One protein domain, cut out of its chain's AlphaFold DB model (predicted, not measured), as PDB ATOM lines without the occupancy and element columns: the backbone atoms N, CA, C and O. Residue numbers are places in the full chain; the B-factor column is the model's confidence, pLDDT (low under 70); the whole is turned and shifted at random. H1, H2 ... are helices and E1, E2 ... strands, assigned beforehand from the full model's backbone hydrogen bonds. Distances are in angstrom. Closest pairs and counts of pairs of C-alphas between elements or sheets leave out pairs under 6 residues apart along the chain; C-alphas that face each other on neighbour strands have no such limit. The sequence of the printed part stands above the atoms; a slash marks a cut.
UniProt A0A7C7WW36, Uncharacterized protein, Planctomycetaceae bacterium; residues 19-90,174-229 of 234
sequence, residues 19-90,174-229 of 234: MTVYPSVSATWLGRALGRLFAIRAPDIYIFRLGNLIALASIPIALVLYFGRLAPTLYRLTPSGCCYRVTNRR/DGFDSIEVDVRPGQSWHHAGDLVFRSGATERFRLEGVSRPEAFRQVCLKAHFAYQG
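AT A GLANCE: This is residues 19 to 90 and 174 to 229 of the 234 residues of an uncharacterized protein of Planctomycetaceae bacterium (UniProt A0A7C7WW36). A strongly twisted sheet of three strands, E3, E4 and E5, has the long helix H4 packed along one face, and a short two-stranded ribbon, E1 and E2, lies near E5 and H4. Beyond one end of this body, three helices, H1, H2 and H3, make a loose, open group that lengthens the whole. The printed part has 128 residues with four named helices and five named strands, in the order E1 H1 H2 H3 E2 E3 E4 E5 H4; the class is mixed, helices and strands. Both sheets, E3 - E4 - E5 and E1 - E2, are antiparallel. The whole is only just loose, close to compact, with a radius of gyration of the C-alphas of 16.9 A and spans of 53 by 37 by 22 A.

IN THESE COORDINATES: E1 holds residues 19 to 21 and begins at C-alpha 19, (128.441, 156.941, 133.493). H1 is residues 29 to 38, 14.2 A long, H2 residues 50 to 57, and H3 residues 59 to 70, 16.4 A. E2 is residues 82 to 87, 16.1 A. After the cut come E3, residues 178 to 182, E4, residues 192 to 199, 22.8 A, and E5, residues 202 to 211, 23.8 A, which bends by 56 degrees at residue 205. H4, residues 213 to 229, is 24.1 A long and ends at C-alpha 229, (121.059, 139.163, 129.246).

HOW THE PARTS SIT: E3, E4 and E5 form a meander, each strand the antiparallel neighbour of the one before; E3 and E4 are a hairpin, as are E4 and E5. N 180 and O 196 are 2.9 A apart, and N 195 and O 207 2.8 A, both within hydrogen-bond range. H4 is on this sheet at a height of 10.8 A, two layers with the helix on one face; it runs along the strands, at 12 degrees to E4 on the local plane. It lies over E4 and only just not over E3, on which 2 of its C-alphas fall. The closest C-alphas of E4 and H4, Gly 193 and Pro 213, are 5.6 A apart. E1 and E2 are antiparallel, with N 21 and O 84 at 2.8 A; the closest C-alphas of E2 and E5, Tyr 84 and Leu 207, are 7.5 A apart. H1 and H2 touch at a steep tilt of 58 degrees, opposite ways, the closest C-alphas being Phe 38 and Gly 51, 3.8 A. H2 and H3 meet only through their link, while H1 and H3 are near each other, with 7 pairs of C-alphas within 10 A. H1, H2 and H3 are apart from H4. In H1, H2, H3 and H4 every O i to N i+4 pair is within hydrogen-bond range.

THE WHOLE: The two C-alphas farthest apart, Pro 43 and Gly 229, are 53.1 A from each other. Residues 91 to 173 are not printed, and C-alphas 90 and 174 are 8.2 A apart across the cut. The links H1 to H2 and H3 to E2 are long. The mean pLDDT of the printed part is 84.9; residues 46 to 47 and 68 to 81, of which 68 to 70 belong to H3, are under 70.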
ATOM      1  N   MET A  19     128.251 155.544 133.872       89.25
ATOM      2  CA  MET A  19     128.441 156.941 133.493       89.25
ATOM      3  C   MET A  19     127.647 157.917 134.345       89.25
ATOM      4  O   MET A  19     126.644 157.568 134.969       89.25
ATOM      5  N   THR A  20     128.103 159.167 134.338       89.25
ATOM      6  CA  THR A  20     127.389 160.305 134.916       89.25
ATOM      7  C   THR A  20     127.160 161.341 133.829       89.25
ATOM      8  O   THR A  20     128.101 161.737 133.143       89.25
ATOM      9  N   VAL A  21     125.926 161.814 133.704       89.56
ATOM     10  CA  VAL A  21     125.556 162.927 132.831       89.56
ATOM     11  C   VAL A  21     124.926 164.025 133.666       89.56
ATOM     12  O   VAL A  21     124.182 163.778 134.608       89.56
ATOM     13  N   TYR A  22     125.238 165.266 133.320       86.69
ATOM     14  CA  TYR A  22     124.697 166.433 133.997       86.69
ATOM     15  C   TYR A  22     123.607 167.083 133.126       86.69
ATOM     16  O   TYR A  22     123.835 167.273 131.924       86.69
ATOM     17  N   PRO A  23     122.460 167.471 133.708       87.00
ATOM     18  CA  PRO A  23     121.369 168.125 132.990       87.00
ATOM     19  C   PRO A  23     121.848 169.445 132.406       87.00
ATOM     20  O   PRO A  23     122.635 170.133 133.039       87.00
ATOM     21  N   SER A  24     121.401 169.818 131.216       87.94
ATOM     22  CA  SER A  24     121.618 171.117 130.577       87.94
ATOM     23  C   SER A  24     120.992 172.272 131.373       87.94
ATOM     24  O   SER A  24     120.119 172.077 132.217       87.94
ATOM     25  N   VAL A  25     121.398 173.509 131.065       86.00
ATOM     26  CA  VAL A  25     120.800 174.737 131.632       86.00
ATOM     27  C   VAL A  25     119.286 174.780 131.372       86.00
ATOM     28  O   VAL A  25     118.518 175.307 132.180       86.00
ATOM     29  N   SER A  26     118.837 174.145 130.284       85.69
ATOM     30  CA  SER A  26     117.432 173.995 129.899       85.69
ATOM     31  C   SER A  26     116.603 173.052 130.787       85.69
ATOM     32  O   SER A  26     115.423 172.851 130.502       85.69
ATOM     33  N   ALA A  27     117.171 172.466 131.844       85.25
ATOM     34  CA  ALA A  27     116.372 171.858 132.911       85.25
ATOM     35  C   ALA A  27     115.612 172.936 133.711       85.25
ATOM     36  O   ALA A  27     114.477 172.744 134.141       85.25
ATOM     37  N   THR A  28     116.197 174.130 133.850       85.25
ATOM     38  CA  THR A  28     115.561 175.251 134.553       85.25
ATOM     39  C   THR A  28     114.539 175.980 133.679       85.25
ATOM     40  O   THR A  28     114.564 175.911 132.447       85.25
ATOM     41  N   TRP A  29     113.625 176.719 134.312       85.00
ATOM     42  CA  TRP A  29     112.684 177.575 133.587       85.00
ATOM     43  C   TRP A  29     113.405 178.711 132.837       85.00
ATOM     44  O   TRP A  29     113.062 178.979 131.688       85.00
ATOM     45  N   LEU A  30     114.451 179.304 133.433       87.00
ATOM     46  CA  LEU A  30     115.269 180.357 132.815       87.00
ATOM     47  C   LEU A  30     115.987 179.859 131.562       87.00
ATOM     48  O   LEU A  30     115.916 180.499 130.518       87.00
ATOM     49  N   GLY A  31     116.630 178.691 131.636       86.94
ATOM     50  CA  GLY A  31     117.308 178.105 130.481       86.94
ATOM     51  C   GLY A  31     116.356 177.806 129.324       86.94
ATOM     52  O   GLY A  31     116.700 178.049 128.168       86.94
ATOM     53  N   ARG A  32     115.133 177.341 129.625       90.19
ATOM     54  CA  ARG A  32     114.081 177.137 128.615       90.19
ATOM     55  C   ARG A  32     113.580 178.454 128.036       90.19
ATOM     56  O   ARG A  32     113.420 178.538 126.824       90.19
ATOM     57  N   ALA A  33     113.354 179.471 128.866       90.88
ATOM     58  CA  ALA A  33     112.929 180.792 128.407       90.88
ATOM     59  C   ALA A  33     113.971 181.421 127.470       90.88
ATOM     60  O   ALA A  33     113.629 181.824 126.362       90.88
ATOM     61  N   LEU A  34     115.249 181.405 127.859       89.94
ATOM     62  CA  LEU A  34     116.355 181.864 127.017       89.94
ATOM     63  C   LEU A  34     116.451 181.060 125.717       89.94
ATOM     64  O   LEU A  34     116.500 181.643 124.643       89.94
ATOM     65  N   GLY A  35     116.367 179.728 125.787       90.25
ATOM     66  CA  GLY A  35     116.370 178.882 124.590       90.25
ATOM     67  C   GLY A  35     115.203 179.169 123.634       90.25
ATOM     68  O   GLY A  35     115.373 179.084 122.422       90.25
ATOM     69  N   ARG A  36     114.026 179.556 124.150       91.50
ATOM     70  CA  ARG A  36     112.891 180.006 123.321       91.50
ATOM     71  C   ARG A  36     113.179 181.342 122.644       91.50
ATOM     72  O   ARG A  36     112.876 181.484 121.465       91.50
ATOM     73  N   LEU A  37     113.780 182.293 123.363       90.06
ATOM     74  CA  LEU A  37     114.172 183.591 122.807       90.06
ATOM     75  C   LEU A  37     115.245 183.438 121.721       90.06
ATOM     76  O   LEU A  37     115.140 184.043 120.659       90.06
ATOM     77  N   PHE A  38     116.237 182.573 121.943       88.88
ATOM     78  CA  PHE A  38     117.297 182.313 120.965       88.88
ATOM     79  C   PHE A  38     116.799 181.554 119.729       88.88
ATOM     80  O   PHE A  38     117.424 181.612 118.672       88.88
ATOM     81  N   ALA A  39     115.666 180.858 119.837       87.69
ATOM     82  CA  ALA A  39     115.043 180.171 118.712       87.69
ATOM     83  C   ALA A  39     114.282 181.116 117.760       87.69
ATOM     84  O   ALA A  39     113.841 180.662 116.704       87.69
ATOM     85  N   ILE A  40     114.124 182.406 118.092       87.75
ATOM     86  CA  ILE A  40     113.431 183.375 117.234       87.75
ATOM     87  C   ILE A  40     114.252 183.628 115.963       87.75
ATOM     88  O   ILE A  40     115.378 184.129 116.010       87.75
ATOM     89  N   ARG A  41     113.661 183.300 114.807       81.94
ATOM     90  CA  ARG A  41     114.309 183.381 113.487       81.94
ATOM     91  C   ARG A  41     113.987 184.644 112.686       81.94
ATOM     92  O   ARG A  41     114.483 184.775 111.579       81.94
ATOM     93  N   ALA A  42     113.168 185.556 113.202       78.44
ATOM     94  CA  ALA A  42     112.763 186.758 112.471       78.44
ATOM     95  C   ALA A  42     113.701 187.941 112.777       78.44
ATOM     96  O   ALA A  42     113.882 188.223 113.961       78.44
ATOM     97  N   PRO A  43     114.253 188.668 111.781       74.50
ATOM     98  CA  PRO A  43     114.337 188.352 110.347       74.50
ATOM     99  C   PRO A  43     115.389 187.260 110.051       74.50
ATOM    100  O   PRO A  43     116.414 187.182 110.728       74.50
ATOM    101  N   ASP A  44     115.157 186.423 109.032       77.62
ATOM    102  CA  ASP A  44     116.027 185.273 108.714       77.62
ATOM    103  C   ASP A  44     117.225 185.672 107.836       77.62
ATOM    104  O   ASP A  44     117.453 185.145 106.750       77.62
ATOM    105  N   ILE A  45     117.991 186.658 108.306       77.50
ATOM    106  CA  ILE A  45     119.220 187.119 107.658       77.50
ATOM    107  C   ILE A  45     120.389 186.536 108.451       77.50
ATOM    108  O   ILE A  45     120.645 186.979 109.565       77.50
ATOM    109  N   TYR A  46     121.070 185.536 107.881       69.00
ATOM    110  CA  TYR A  46     122.255 184.805 108.375       69.00
ATOM    111  C   TYR A  46     122.798 185.202 109.776       69.00
ATOM    112  O   TYR A  46     122.641 184.435 110.727       69.00
ATOM    113  N   ILE A  47     123.409 186.392 109.916       66.62
ATOM    114  CA  ILE A  47     124.059 186.885 111.155       66.62
ATOM    115  C   ILE A  47     123.116 187.728 112.037       66.62
ATOM    116  O   ILE A  47     123.235 187.707 113.260       66.62
ATOM    117  N   PHE A  48     122.145 188.426 111.446       73.00
ATOM    118  CA  PHE A  48     121.227 189.355 112.122       73.00
ATOM    119  C   PHE A  48     119.905 188.710 112.544       73.00
ATOM    120  O   PHE A  48     118.887 189.386 112.696       73.00
ATOM    121  N   ARG A  49     119.910 187.394 112.773       82.69
ATOM    122  CA  ARG A  49     118.781 186.725 113.419       82.69
ATOM    123  C   ARG A  49     118.591 187.327 114.803       82.69
ATOM    124  O   ARG A  49     119.532 187.352 115.598       82.69
ATOM    125  N   LEU A  50     117.372 187.756 115.117       85.31
ATOM    126  CA  LEU A  50     117.059 188.332 116.424       85.31
ATOM    127  C   LEU A  50     117.452 187.382 117.565       85.31
ATOM    128  O   LEU A  50     118.025 187.823 118.556       85.31
ATOM    129  N   GLY A  51     117.259 186.072 117.384       85.81
ATOM    130  CA  GLY A  51     117.718 185.058 118.331       85.81
ATOM    131  C   GLY A  51     119.231 185.076 118.584       85.81
ATOM    132  O   GLY A  51     119.648 184.958 119.733       85.81
ATOM    133  N   ASN A  52     120.057 185.300 117.554       86.44
ATOM    134  CA  ASN A  52     121.516 185.383 117.698       86.44
ATOM    135  C   ASN A  52     121.949 186.681 118.390       86.44
ATOM    136  O   ASN A  52     122.865 186.656 119.210       86.44
ATOM    137  N   LEU A  53     121.278 187.801 118.106       88.50
ATOM    138  CA  LEU A  53     121.541 189.077 118.780       88.50
ATOM    139  C   LEU A  53     121.171 189.009 120.264       88.50
ATOM    140  O   LEU A  53     121.941 189.453 121.113       88.50
ATOM    141  N   ILE A  54     120.029 188.395 120.589       89.00
ATOM    142  CA  ILE A  54     119.627 188.154 121.978       89.00
ATOM    143  C   ILE A  54     120.607 187.183 122.647       89.00
ATOM    144  O   ILE A  54     121.005 187.421 123.786       89.00
ATOM    145  N   ALA A  55     121.053 186.132 121.949       88.25
ATOM    146  CA  ALA A  55     122.075 185.221 122.461       88.25
ATOM    147  C   ALA A  55     123.373 185.970 122.799       88.25
ATOM    148  O   ALA A  55     123.875 185.828 123.914       88.25
ATOM    149  N   LEU A  56     123.848 186.838 121.898       90.00
ATOM    150  CA  LEU A  56     125.030 187.677 122.101       90.00
ATOM    151  C   LEU A  56     124.857 188.633 123.294       90.00
ATOM    152  O   LEU A  56     125.715 188.685 124.173       90.00
ATOM    153  N   ALA A  57     123.726 189.335 123.373       90.75
ATOM    154  CA  ALA A  57     123.420 190.239 124.483       90.75
ATOM    155  C   ALA A  57     123.301 189.498 125.830       90.75
ATOM    156  O   ALA A  57     123.631 190.039 126.882       90.75
ATOM    157  N   SER A  58     122.853 188.242 125.800       90.81
ATOM    158  CA  SER A  58     122.656 187.410 126.989       90.81
ATOM    159  C   SER A  58     123.906 186.657 127.454       90.81
ATOM    160  O   SER A  58     123.814 185.931 128.444       90.81
ATOM    161  N   ILE A  59     125.067 186.829 126.805       90.00
ATOM    162  CA  ILE A  59     126.326 186.169 127.197       90.00
ATOM    163  C   ILE A  59     126.617 186.298 128.702       90.00
ATOM    164  O   ILE A  59     126.894 185.267 129.315       90.00
ATOM    165  N   PRO A  60     126.502 187.479 129.349       88.94
ATOM    166  CA  PRO A  60     126.755 187.596 130.787       88.94
ATOM    167  C   PRO A  60     125.819 186.714 131.621       88.94
ATOM    168  O   PRO A  60     126.245 186.069 132.575       88.94
ATOM    169  N   ILE A  61     124.546 186.627 131.226       86.50
ATOM    170  CA  ILE A  61     123.531 185.818 131.911       86.50
ATOM    171  C   ILE A  61     123.807 184.327 131.684       86.50
ATOM    172  O   ILE A  61     123.780 183.542 132.629       86.50
ATOM    173  N   ALA A  62     124.116 183.930 130.447       83.50
ATOM    174  CA  ALA A  62     124.468 182.554 130.108       83.50
ATOM    175  C   ALA A  62     125.724 182.091 130.860       83.50
ATOM    176  O   ALA A  62     125.758 180.969 131.361       83.50
ATOM    177  N   LEU A  63     126.718 182.972 131.005       84.56
ATOM    178  CA  LEU A  63     127.938 182.725 131.766       84.56
ATOM    179  C   LEU A  63     127.632 182.509 133.256       84.56
ATOM    180  O   LEU A  63     128.131 181.556 133.850       84.56
ATOM    181  N   VAL A  64     126.764 183.339 133.848       81.69
ATOM    182  CA  VAL A  64     126.306 183.173 135.239       81.69
ATOM    183  C   VAL A  64     125.559 181.850 135.422       81.69
ATOM    184  O   VAL A  64     125.808 181.148 136.399       81.69
ATOM    185  N   LEU A  65     124.696 181.459 134.481       79.94
ATOM    186  CA  LEU A  65     123.993 180.169 134.532       79.94
ATOM    187  C   LEU A  65     124.946 178.975 134.347       79.94
ATOM    188  O   LEU A  65     124.790 177.951 135.013       79.94
ATOM    189  N   TYR A  66     125.950 179.102 133.476       77.69
ATOM    190  CA  TYR A  66     126.962 178.072 133.238       77.69
ATOM    191  C   TYR A  66     127.905 177.900 134.437       77.69
ATOM    192  O   TYR A  66     128.133 176.778 134.886       77.69
ATOM    193  N   PHE A  67     128.412 178.988 135.021       75.56
ATOM    194  CA  PHE A  67     129.229 178.904 136.233       75.56
ATOM    195  C   PHE A  67     128.404 178.556 137.470       75.56
ATOM    196  O   PHE A  67     128.894 177.829 138.326       75.56
ATOM    197  N   GLY A  68     127.139 178.973 137.540       66.56
ATOM    198  CA  GLY A  68     126.200 178.544 138.579       66.56
ATOM    199  C   GLY A  68     125.926 177.036 138.566       66.56
ATOM    200  O   GLY A  68     125.546 176.471 139.586       66.56
ATOM    201  N   ARG A  69     126.169 176.361 137.436       66.62
ATOM    202  CA  ARG A  69     126.190 174.894 137.341       66.62
ATOM    203  C   ARG A  69     127.504 174.288 137.863       66.62
ATOM    204  O   ARG A  69     127.471 173.201 138.427       66.62
ATOM    205  N   LEU A  70     128.648 174.955 137.677       60.72
ATOM    206  CA  LEU A  70     129.970 174.499 138.150       60.72
ATOM    207  C   LEU A  70     130.193 174.752 139.649       60.72
ATOM    208  O   LEU A  70     130.846 173.952 140.314       60.72
ATOM    209  N   ALA A  71     129.653 175.847 140.181       56.34
ATOM    210  CA  ALA A  71     129.815 176.264 141.564       56.34
ATOM    211  C   ALA A  71     128.484 176.119 142.325       56.34
ATOM    212  O   ALA A  71     127.662 177.040 142.284       56.34
ATOM    213  N   PRO A  72     128.274 175.030 143.094       54.38
ATOM    214  CA  PRO A  72     127.129 174.924 144.009       54.38
ATOM    215  C   PRO A  72     127.120 176.032 145.080       54.38
ATOM    216  O   PRO A  72     126.120 176.235 145.762       54.38
ATOM    217  N   THR A  73     128.231 176.760 145.217       46.12
ATOM    218  CA  THR A  73     128.504 177.719 146.285       46.12
ATOM    219  C   THR A  73     128.024 179.145 146.007       46.12
ATOM    220  O   THR A  73     127.847 179.891 146.965       46.12
ATOM    221  N   LEU A  74     127.846 179.581 144.747       46.00
ATOM    222  CA  LEU A  74     127.834 181.034 144.503       46.00
ATOM    223  C   LEU A  74     126.467 181.715 144.556       46.00
ATOM    224  O   LEU A  74     126.397 182.849 145.012       46.00
ATOM    225  N   TYR A  75     125.375 181.080 144.137       41.69
ATOM    226  CA  TYR A  75     124.070 181.738 144.174       41.69
ATOM    227  C   TYR A  75     122.953 180.702 144.262       41.69
ATOM    228  O   TYR A  75     122.791 179.873 143.369       41.69
ATOM    229  N   ARG A  76     122.118 180.847 145.299       43.62
ATOM    230  CA  ARG A  76     120.806 180.212 145.570       43.62
ATOM    231  C   ARG A  76     119.817 180.203 144.374       43.62
ATOM    232  O   ARG A  76     118.681 179.774 144.516       43.62
ATOM    233  N   LEU A  77     120.235 180.697 143.210       43.44
ATOM    234  CA  LEU A  77     119.479 180.842 141.972       43.44
ATOM    235  C   LEU A  77     119.557 179.612 141.055       43.44
ATOM    236  O   LEU A  77     118.675 179.447 140.216       43.44
ATOM    237  N   THR A  78     120.561 178.737 141.202       45.94
ATOM    238  CA  THR A  78     120.752 177.612 140.268       45.94
ATOM    239  C   THR A  78     120.504 176.267 140.966       45.94
ATOM    240  O   THR A  78     121.375 175.791 141.688       45.94
ATOM    241  N   PRO A  79     119.360 175.586 140.743       50.09
ATOM    242  CA  PRO A  79     119.048 174.280 141.352       50.09
ATOM    243  C   PRO A  79     119.862 173.110 140.751       50.09
ATOM    244  O   PRO A  79     119.432 171.958 140.767       50.09
ATOM    245  N   SER A  80     121.029 173.391 140.168       55.66
ATOM    246  CA  SER A  80     121.718 172.513 139.211       55.66
ATOM    247  C   SER A  80     122.903 171.757 139.808       55.66
ATOM    248  O   SER A  80     123.874 171.480 139.118       55.66
ATOM    249  N   GLY A  81     122.793 171.350 141.072       61.84
ATOM    250  CA  GLY A  81     123.604 170.262 141.621       61.84
ATOM    251  C   GLY A  81     123.047 168.877 141.275       61.84
ATOM    252  O   GLY A  81     123.278 167.930 142.017       61.84
ATOM    253  N   CYS A  82     122.240 168.759 140.217       74.69
ATOM    254  CA  CYS A  82     121.667 167.481 139.816       74.69
ATOM    255  C   CYS A  82     122.627 166.750 138.873       74.69
ATOM    256  O   CYS A  82     123.171 167.364 137.957       74.69
ATOM    257  N   CYS A  83     122.828 165.451 139.057       85.56
ATOM    258  CA  CYS A  83     123.474 164.605 138.063       85.56
ATOM    259  C   CYS A  83     122.743 163.271 137.947       85.56
ATOM    260  O   CYS A  83     122.185 162.748 138.911       85.56
ATOM    261  N   TYR A  84     122.731 162.733 136.740       89.31
ATOM    262  CA  TYR A  84     122.115 161.459 136.421       89.31
ATOM    263  C   TYR A  84     123.210 160.423 136.306       89.31
ATOM    264  O   TYR A  84     124.169 160.598 135.553       89.31
ATOM    265  N   ARG A  85     123.085 159.356 137.083       90.94
ATOM    266  CA  ARG A  85     124.072 158.292 137.163       90.94
ATOM    267  C   ARG A  85     123.453 157.004 136.659       90.94
ATOM    268  O   ARG A  85     122.416 156.584 137.157       90.94
ATOM    269  N   VAL A  86     124.108 156.374 135.694       92.19
ATOM    270  CA  VAL A  86     123.758 155.025 135.244       92.19
ATOM    271  C   VAL A  86     124.719 154.059 135.915       92.19
ATOM    272  O   VAL A  86     125.942 154.228 135.835       92.19
ATOM    273  N   THR A  87     124.166 153.068 136.599       90.88
ATOM    274  CA  THR A  87     124.911 151.955 137.182       90.88
ATOM    275  C   THR A  87     124.531 150.658 136.485       90.88
ATOM    276  O   THR A  87     123.617 150.616 135.665       90.88
ATOM    277  N   ASN A  88     125.223 149.574 136.824       86.00
ATOM    278  CA  ASN A  88     124.919 148.237 136.312       86.00
ATOM    279  C   ASN A  88     123.615 147.632 136.878       86.00
ATOM    280  O   ASN A  88     123.314 146.473 136.629       86.00
ATOM    281  N   ARG A  89     122.860 148.371 137.701       86.19
ATOM    282  CA  ARG A  89     121.600 147.890 138.294       86.19
ATOM    283  C   ARG A  89     120.452 148.872 138.169       86.19
ATOM    284  O   ARG A  89     119.303 148.451 138.175       86.19
ATOM    285  N   ARG A  90     120.739 150.170 138.098       91.06
ATOM    286  CA  ARG A  90     119.717 151.215 138.130       91.06
ATOM    287  C   ARG A  90     120.199 152.501 137.476       91.06
ATOM    288  O   ARG A  90     121.393 152.757 137.330       91.06
ATOM    289  N   ASP A 174     115.583 146.696 135.302       90.56
ATOM    290  CA  ASP A 174     114.393 145.892 134.976       90.56
ATOM    291  C   ASP A 174     113.060 146.653 135.129       90.56
ATOM    292  O   ASP A 174     112.007 146.149 134.753       90.56
ATOM    293  N   GLY A 175     113.083 147.872 135.672       89.50
ATOM    294  CA  GLY A 175     111.889 148.641 136.022       89.50
ATOM    295  C   GLY A 175     111.261 149.437 134.875       89.50
ATOM    296  O   GLY A 175     110.315 150.193 135.114       89.50
ATOM    297  N   PHE A 176     111.793 149.333 133.657       93.25
ATOM    298  CA  PHE A 176     111.287 150.020 132.470       93.25
ATOM    299  C   PHE A 176     111.489 149.175 131.209       93.25
ATOM    300  O   PHE A 176     112.463 148.438 131.104       93.25
ATOM    301  N   ASP A 177     110.600 149.356 130.234       92.06
ATOM    302  CA  ASP A 177     110.619 148.645 128.947       92.06
ATOM    303  C   ASP A 177     111.027 149.572 127.796       92.06
ATOM    304  O   ASP A 177     111.566 149.150 126.775       92.06
ATOM    305  N   SER A 178     110.754 150.872 127.942       93.56
ATOM    306  CA  SER A 178     111.041 151.868 126.917       93.56
ATOM    307  C   SER A 178     111.482 153.198 127.519       93.56
ATOM    308  O   SER A 178     111.172 153.541 128.663       93.56
ATOM    309  N   ILE A 179     112.251 153.943 126.727       95.75
ATOM    310  CA  ILE A 179     112.724 155.284 127.061       95.75
ATOM    311  C   ILE A 179     112.324 156.200 125.910       95.75
ATOM    312  O   ILE A 179     112.763 155.989 124.775       95.75
ATOM    313  N   GLU A 180     111.520 157.212 126.207       95.69
ATOM    314  CA  GLU A 180     111.088 158.243 125.263       95.69
ATOM    315  C   GLU A 180     111.869 159.543 125.491       95.69
ATOM    316  O   GLU A 180     112.227 159.879 126.623       95.69
ATOM    317  N   VAL A 181     112.137 160.275 124.407       96.19
ATOM    318  CA  VAL A 181     112.772 161.598 124.448       96.19
ATOM    319  C   VAL A 181     111.697 162.658 124.226       96.19
ATOM    320  O   VAL A 181     111.126 162.746 123.142       96.19
ATOM    321  N   ASP A 182     111.448 163.480 125.241       95.31
ATOM    322  CA  ASP A 182     110.488 164.586 125.205       95.31
ATOM    323  C   ASP A 182     111.250 165.920 125.161       95.31
ATOM    324  O   ASP A 182     111.872 166.339 126.139       95.31
ATOM    325  N   VAL A 183     111.252 166.585 124.001       94.81
ATOM    326  CA  VAL A 183     111.959 167.862 123.807       94.81
ATOM    327  C   VAL A 183     110.986 169.024 123.973       94.81
ATOM    328  O   VAL A 183     110.225 169.367 123.068       94.81
ATOM    329  N   ARG A 184     111.056 169.699 125.121       92.94
ATOM    330  CA  ARG A 184     110.208 170.860 125.417       92.94
ATOM    331  C   ARG A 184     110.680 172.118 124.672       92.94
ATOM    332  O   ARG A 184     111.878 172.280 124.410       92.94
ATOM    333  N   PRO A 185     109.786 173.096 124.413       92.38
ATOM    334  CA  PRO A 185     110.159 174.335 123.735       92.38
ATOM    335  C   PRO A 185     111.285 175.076 124.467       92.38
ATOM    336  O   PRO A 185     111.170 175.366 125.663       92.38
ATOM    337  N   GLY A 186     112.350 175.394 123.731       89.25
ATOM    338  CA  GLY A 186     113.580 176.008 124.235       89.25
ATOM    339  C   GLY A 186     114.697 175.019 124.577       89.25
ATOM    340  O   GLY A 186     115.851 175.428 124.615       89.25
ATOM    341  N   GLN A 187     114.407 173.727 124.777       91.75
ATOM    342  CA  GLN A 187     115.453 172.721 125.020       91.75
ATOM    343  C   GLN A 187     116.197 172.328 123.734       91.75
ATOM    344  O   GLN A 187     117.397 172.063 123.783       91.75
ATOM    345  N   SER A 188     115.512 172.369 122.585       91.88
ATOM    346  CA  SER A 188     116.085 172.038 121.275       91.88
ATOM    347  C   SER A 188     117.299 172.899 120.918       91.88
ATOM    348  O   SER A 188     118.288 172.370 120.420       91.88
ATOM    349  N   TRP A 189     117.265 174.198 121.240       90.62
ATOM    350  CA  TRP A 189     118.394 175.113 121.025       90.62
ATOM    351  C   TRP A 189     119.630 174.719 121.849       90.62
ATOM    352  O   TRP A 189     120.755 174.850 121.385       90.62
ATOM    353  N   HIS A 190     119.427 174.168 123.051       89.44
ATOM    354  CA  HIS A 190     120.498 173.677 123.928       89.44
ATOM    355  C   HIS A 190     120.883 172.212 123.663       89.44
ATOM    356  O   HIS A 190     121.623 171.632 124.457       89.44
ATOM    357  N   HIS A 191     120.362 171.587 122.598       92.44
ATOM    358  CA  HIS A 191     120.537 170.158 122.295       92.44
ATOM    359  C   HIS A 191     120.225 169.238 123.488       92.44
ATOM    360  O   HIS A 191     120.935 168.263 123.761       92.44
ATOM    361  N   ALA A 192     119.168 169.574 124.221       93.56
ATOM    362  CA  ALA A 192     118.745 168.873 125.420       93.56
ATOM    363  C   ALA A 192     117.292 168.406 125.304       93.56
ATOM    364  O   ALA A 192     116.524 168.931 124.497       93.56
ATOM    365  N   GLY A 193     116.919 167.430 126.123       94.06
ATOM    366  CA  GLY A 193     115.557 166.908 126.195       94.06
ATOM    367  C   GLY A 193     115.332 166.132 127.483       94.06
ATOM    368  O   GLY A 193     116.288 165.717 128.140       94.06
ATOM    369  N   ASP A 194     114.074 165.957 127.856       94.50
ATOM    370  CA  ASP A 194     113.701 165.128 128.991       94.50
ATOM    371  C   ASP A 194     113.703 163.652 128.551       94.50
ATOM    372  O   ASP A 194     113.290 163.326 127.437       94.50
ATOM    373  N   LEU A 195     114.179 162.751 129.412       95.06
ATOM    374  CA  LEU A 195     114.088 161.306 129.194       95.06
ATOM    375  C   LEU A 195     113.027 160.719 130.099       95.06
ATOM    376  O   LEU A 195     113.116 160.845 131.320       95.06
ATOM    377  N   VAL A 196     112.045 160.066 129.492       95.62
ATOM    378  CA  VAL A 196     110.899 159.481 130.180       95.62
ATOM    379  C   VAL A 196     111.021 157.967 130.112       95.62
ATOM    380  O   VAL A 196     110.927 157.375 129.041       95.62
ATOM    381  N   PHE A 197     111.250 157.346 131.263       95.12
ATOM    382  CA  PHE A 197     111.294 155.898 131.423       95.12
ATOM    383  C   PHE A 197     109.873 155.394 131.653       95.12
ATOM    384  O   PHE A 197     109.190 155.824 132.591       95.12
ATOM    385  N   ARG A 198     109.428 154.477 130.797       94.44
ATOM    386  CA  ARG A 198     108.079 153.914 130.827       94.44
ATOM    387  C   ARG A 198     108.132 152.404 130.982       94.44
ATOM    388  O   ARG A 198     109.002 151.741 130.419       94.44
ATOM    389  N   SER A 199     107.166 151.873 131.722       93.06
ATOM    390  CA  SER A 199     106.831 150.448 131.697       93.06
ATOM    391  C   SER A 199     105.400 150.328 131.185       93.06
ATOM    392  O   SER A 199     104.459 150.816 131.823       93.06
ATOM    393  N   GLY A 200     105.254 149.804 129.969       90.12
ATOM    394  CA  GLY A 200     104.018 149.907 129.191       90.12
ATOM    395  C   GLY A 200     103.519 151.355 129.047       90.12
ATOM    396  O   GLY A 200     104.225 152.221 128.535       90.12
ATOM    397  N   ALA A 201     102.295 151.620 129.514       89.06
ATOM    398  CA  ALA A 201     101.647 152.935 129.439       89.06
ATOM    399  C   ALA A 201     101.982 153.882 130.612       89.06
ATOM    400  O   ALA A 201     101.590 155.050 130.587       89.06
ATOM    401  N   THR A 202     102.688 153.406 131.644       92.00
ATOM    402  CA  THR A 202     102.909 154.165 132.883       92.00
ATOM    403  C   THR A 202     104.301 154.791 132.911       92.00
ATOM    404  O   THR A 202     105.313 154.096 132.785       92.00
ATOM    405  N   GLU A 203     104.367 156.106 133.138       93.50
ATOM    406  CA  GLU A 203     105.618 156.823 133.414       93.50
ATOM    407  C   GLU A 203     106.153 156.424 134.795       93.50
ATOM    408  O   GLU A 203     105.504 156.645 135.817       93.50
ATOM    409  N   ARG A 204     107.340 155.808 134.826       92.69
ATOM    410  CA  ARG A 204     107.990 155.346 136.061       92.69
ATOM    411  C   ARG A 204     109.000 156.353 136.584       92.69
ATOM    412  O   ARG A 204     109.142 156.506 137.792       92.69
ATOM    413  N   PHE A 205     109.723 157.006 135.679       93.56
ATOM    414  CA  PHE A 205     110.801 157.910 136.048       93.56
ATOM    415  C   PHE A 205     111.089 158.914 134.934       93.56
ATOM    416  O   PHE A 205     110.987 158.581 133.754       93.56
ATOM    417  N   ARG A 206     111.479 160.139 135.296       93.19
ATOM    418  CA  ARG A 206     111.808 161.201 134.340       93.19
ATOM    419  C   ARG A 206     113.107 161.890 134.723       93.19
ATOM    420  O   ARG A 206     113.295 162.293 135.867       93.19
ATOM    421  N   LEU A 207     113.981 162.064 133.739       92.69
ATOM    422  CA  LEU A 207     115.194 162.867 133.847       92.69
ATOM    423  C   LEU A 207     115.001 164.151 133.049       92.69
ATOM    424  O   LEU A 207     114.689 164.100 131.863       92.69
ATOM    425  N   GLU A 208     115.184 165.302 133.683       91.44
ATOM    426  CA  GLU A 208     114.895 166.600 133.077       91.44
ATOM    427  C   GLU A 208     116.121 167.209 132.390       91.44
ATOM    428  O   GLU A 208     117.223 167.253 132.940       91.44
ATOM    429  N   GLY A 209     115.923 167.743 131.187       90.31
ATOM    430  CA  GLY A 209     116.916 168.525 130.462       90.31
ATOM    431  C   GLY A 209     118.233 167.789 130.237       90.31
ATOM    432  O   GLY A 209     119.286 168.414 130.303       90.31
ATOM    433  N   VAL A 210     118.215 166.484 129.982       92.56
ATOM    434  CA  VAL A 210     119.415 165.689 129.701       92.56
ATOM    435  C   VAL A 210     120.113 166.242 128.461       92.56
ATOM    436  O   VAL A 210     119.499 166.425 127.410       92.56
ATOM    437  N   SER A 211     121.408 166.538 128.586       90.62
ATOM    438  CA  SER A 211     122.219 166.982 127.451       90.62
ATOM    439  C   SER A 211     122.446 165.815 126.493       90.62
ATOM    440  O   SER A 211     122.832 164.737 126.942       90.62
ATOM    441  N   ARG A 212     122.226 166.029 125.188       92.94
ATOM    442  CA  ARG A 212     122.308 164.984 124.149       92.94
ATOM    443  C   ARG A 212     121.468 163.747 124.525       92.94
ATOM    444  O   ARG A 212     122.024 162.663 124.723       92.94
ATOM    445  N   PRO A 213     120.134 163.898 124.627       94.50
ATOM    446  CA  PRO A 213     119.257 162.882 125.208       94.50
ATOM    447  C   PRO A 213     119.322 161.538 124.469       94.50
ATOM    448  O   PRO A 213     119.336 160.500 125.119       94.50
ATOM    449  N   GLU A 214     119.464 161.536 123.140       94.81
ATOM    450  CA  GLU A 214     119.564 160.296 122.352       94.81
ATOM    451  C   GLU A 214     120.816 159.474 122.672       94.81
ATOM    452  O   GLU A 214     120.745 158.256 122.831       94.81
ATOM    453  N   ALA A 215     121.969 160.132 122.825       93.50
ATOM    454  CA  ALA A 215     123.208 159.442 123.169       93.50
ATOM    455  C   ALA A 215     123.095 158.785 124.552       93.50
ATOM    456  O   ALA A 215     123.494 157.636 124.736       93.50
ATOM    457  N   PHE A 216     122.498 159.487 125.518       94.19
ATOM    458  CA  PHE A 216     122.299 158.947 126.858       94.19
ATOM    459  C   PHE A 216     121.224 157.849 126.900       94.19
ATOM    460  O   PHE A 216     121.399 156.842 127.587       94.19
ATOM    461  N   ARG A 217     120.153 157.979 126.107       95.19
ATOM    462  CA  ARG A 217     119.138 156.934 125.907       95.19
ATOM    463  C   ARG A 217     119.761 155.637 125.404       95.19
ATOM    464  O   ARG A 217     119.495 154.581 125.969       95.19
ATOM    465  N   GLN A 218     120.623 155.709 124.388       95.00
ATOM    466  CA  GLN A 218     121.317 154.533 123.857       95.00
ATOM    467  C   GLN A 218     122.158 153.826 124.920       95.00
ATOM    468  O   GLN A 218     122.214 152.600 124.940       95.00
ATOM    469  N   VAL A 219     122.795 154.573 125.820       93.56
ATOM    470  CA  VAL A 219     123.546 153.979 126.930       93.56
ATOM    471  C   VAL A 219     122.602 153.267 127.888       93.56
ATOM    472  O   VAL A 219     122.872 152.127 128.253       93.56
ATOM    473  N   CYS A 220     121.508 153.917 128.290       92.69
ATOM    474  CA  CYS A 220     120.547 153.324 129.216       92.69
ATOM    475  C   CYS A 220     119.958 152.025 128.644       92.69
ATOM    476  O   CYS A 220     119.893 151.030 129.357       92.69
ATOM    477  N   LEU A 221     119.625 152.001 127.348       94.00
ATOM    478  CA  LEU A 221     119.157 150.794 126.657       94.00
ATOM    479  C   LEU A 221     120.239 149.709 126.581       94.00
ATOM    480  O   LEU A 221     119.957 148.545 126.842       94.00
ATOM    481  N   LYS A 222     121.494 150.067 126.282       92.88
ATOM    482  CA  LYS A 222     122.612 149.106 126.294       92.88
ATOM    483  C   LYS A 222     122.821 148.494 127.680       92.88
ATOM    484  O   LYS A 222     123.032 147.290 127.777       92.88
ATOM    485  N   ALA A 223     122.747 149.306 128.734       91.12
ATOM    486  CA  ALA A 223     122.845 148.835 130.111       91.12
ATOM    487  C   ALA A 223     121.667 147.916 130.473       91.12
ATOM    488  O   ALA A 223     121.885 146.859 131.053       91.12
ATOM    489  N   HIS A 224     120.447 148.279 130.070       91.19
ATOM    490  CA  HIS A 224     119.241 147.465 130.241       91.19
ATOM    491  C   HIS A 224     119.364 146.088 129.572       91.19
ATOM    492  O   HIS A 224     119.207 145.071 130.242       91.19
ATOM    493  N   PHE A 225     119.733 146.032 128.287       91.00
ATOM    494  CA  PHE A 225     119.902 144.759 127.576       91.00
ATOM    495  C   PHE A 225     121.036 143.908 128.151       91.00
ATOM    496  O   PHE A 225     120.894 142.693 128.263       91.00
ATOM    497  N   ALA A 226     122.152 144.528 128.548       88.88
ATOM    498  CA  ALA A 226     123.237 143.813 129.211       88.88
ATOM    499  C   ALA A 226     122.779 143.215 130.551       88.88
ATOM    500  O   ALA A 226     123.107 142.072 130.860       88.88
ATOM    501  N   TYR A 227     121.989 143.965 131.322       88.25
ATOM    502  CA  TYR A 227     121.438 143.511 132.594       88.25
ATOM    503  C   TYR A 227     120.457 142.342 132.417       88.25
ATOM    504  O   TYR A 227     120.612 141.311 133.072       88.25
ATOM    505  N   GLN A 228     119.508 142.457 131.483       88.38
ATOM    506  CA  GLN A 228     118.563 141.382 131.160       88.38
ATOM    507  C   GLN A 228     119.262 140.128 130.622       88.38
ATOM    508  O   GLN A 228     118.910 139.020 131.012       88.38
ATOM    509  N   GLY A 229     120.283 140.287 129.773       86.19
ATOM    510  CA  GLY A 229     121.059 139.163 129.246       86.19
ATOM    511  C   GLY A 229     121.780 138.373 130.341       86.19
ATOM    512  O   GLY A 229     121.843 137.150 130.274       86.19
TER     513      GLY A 229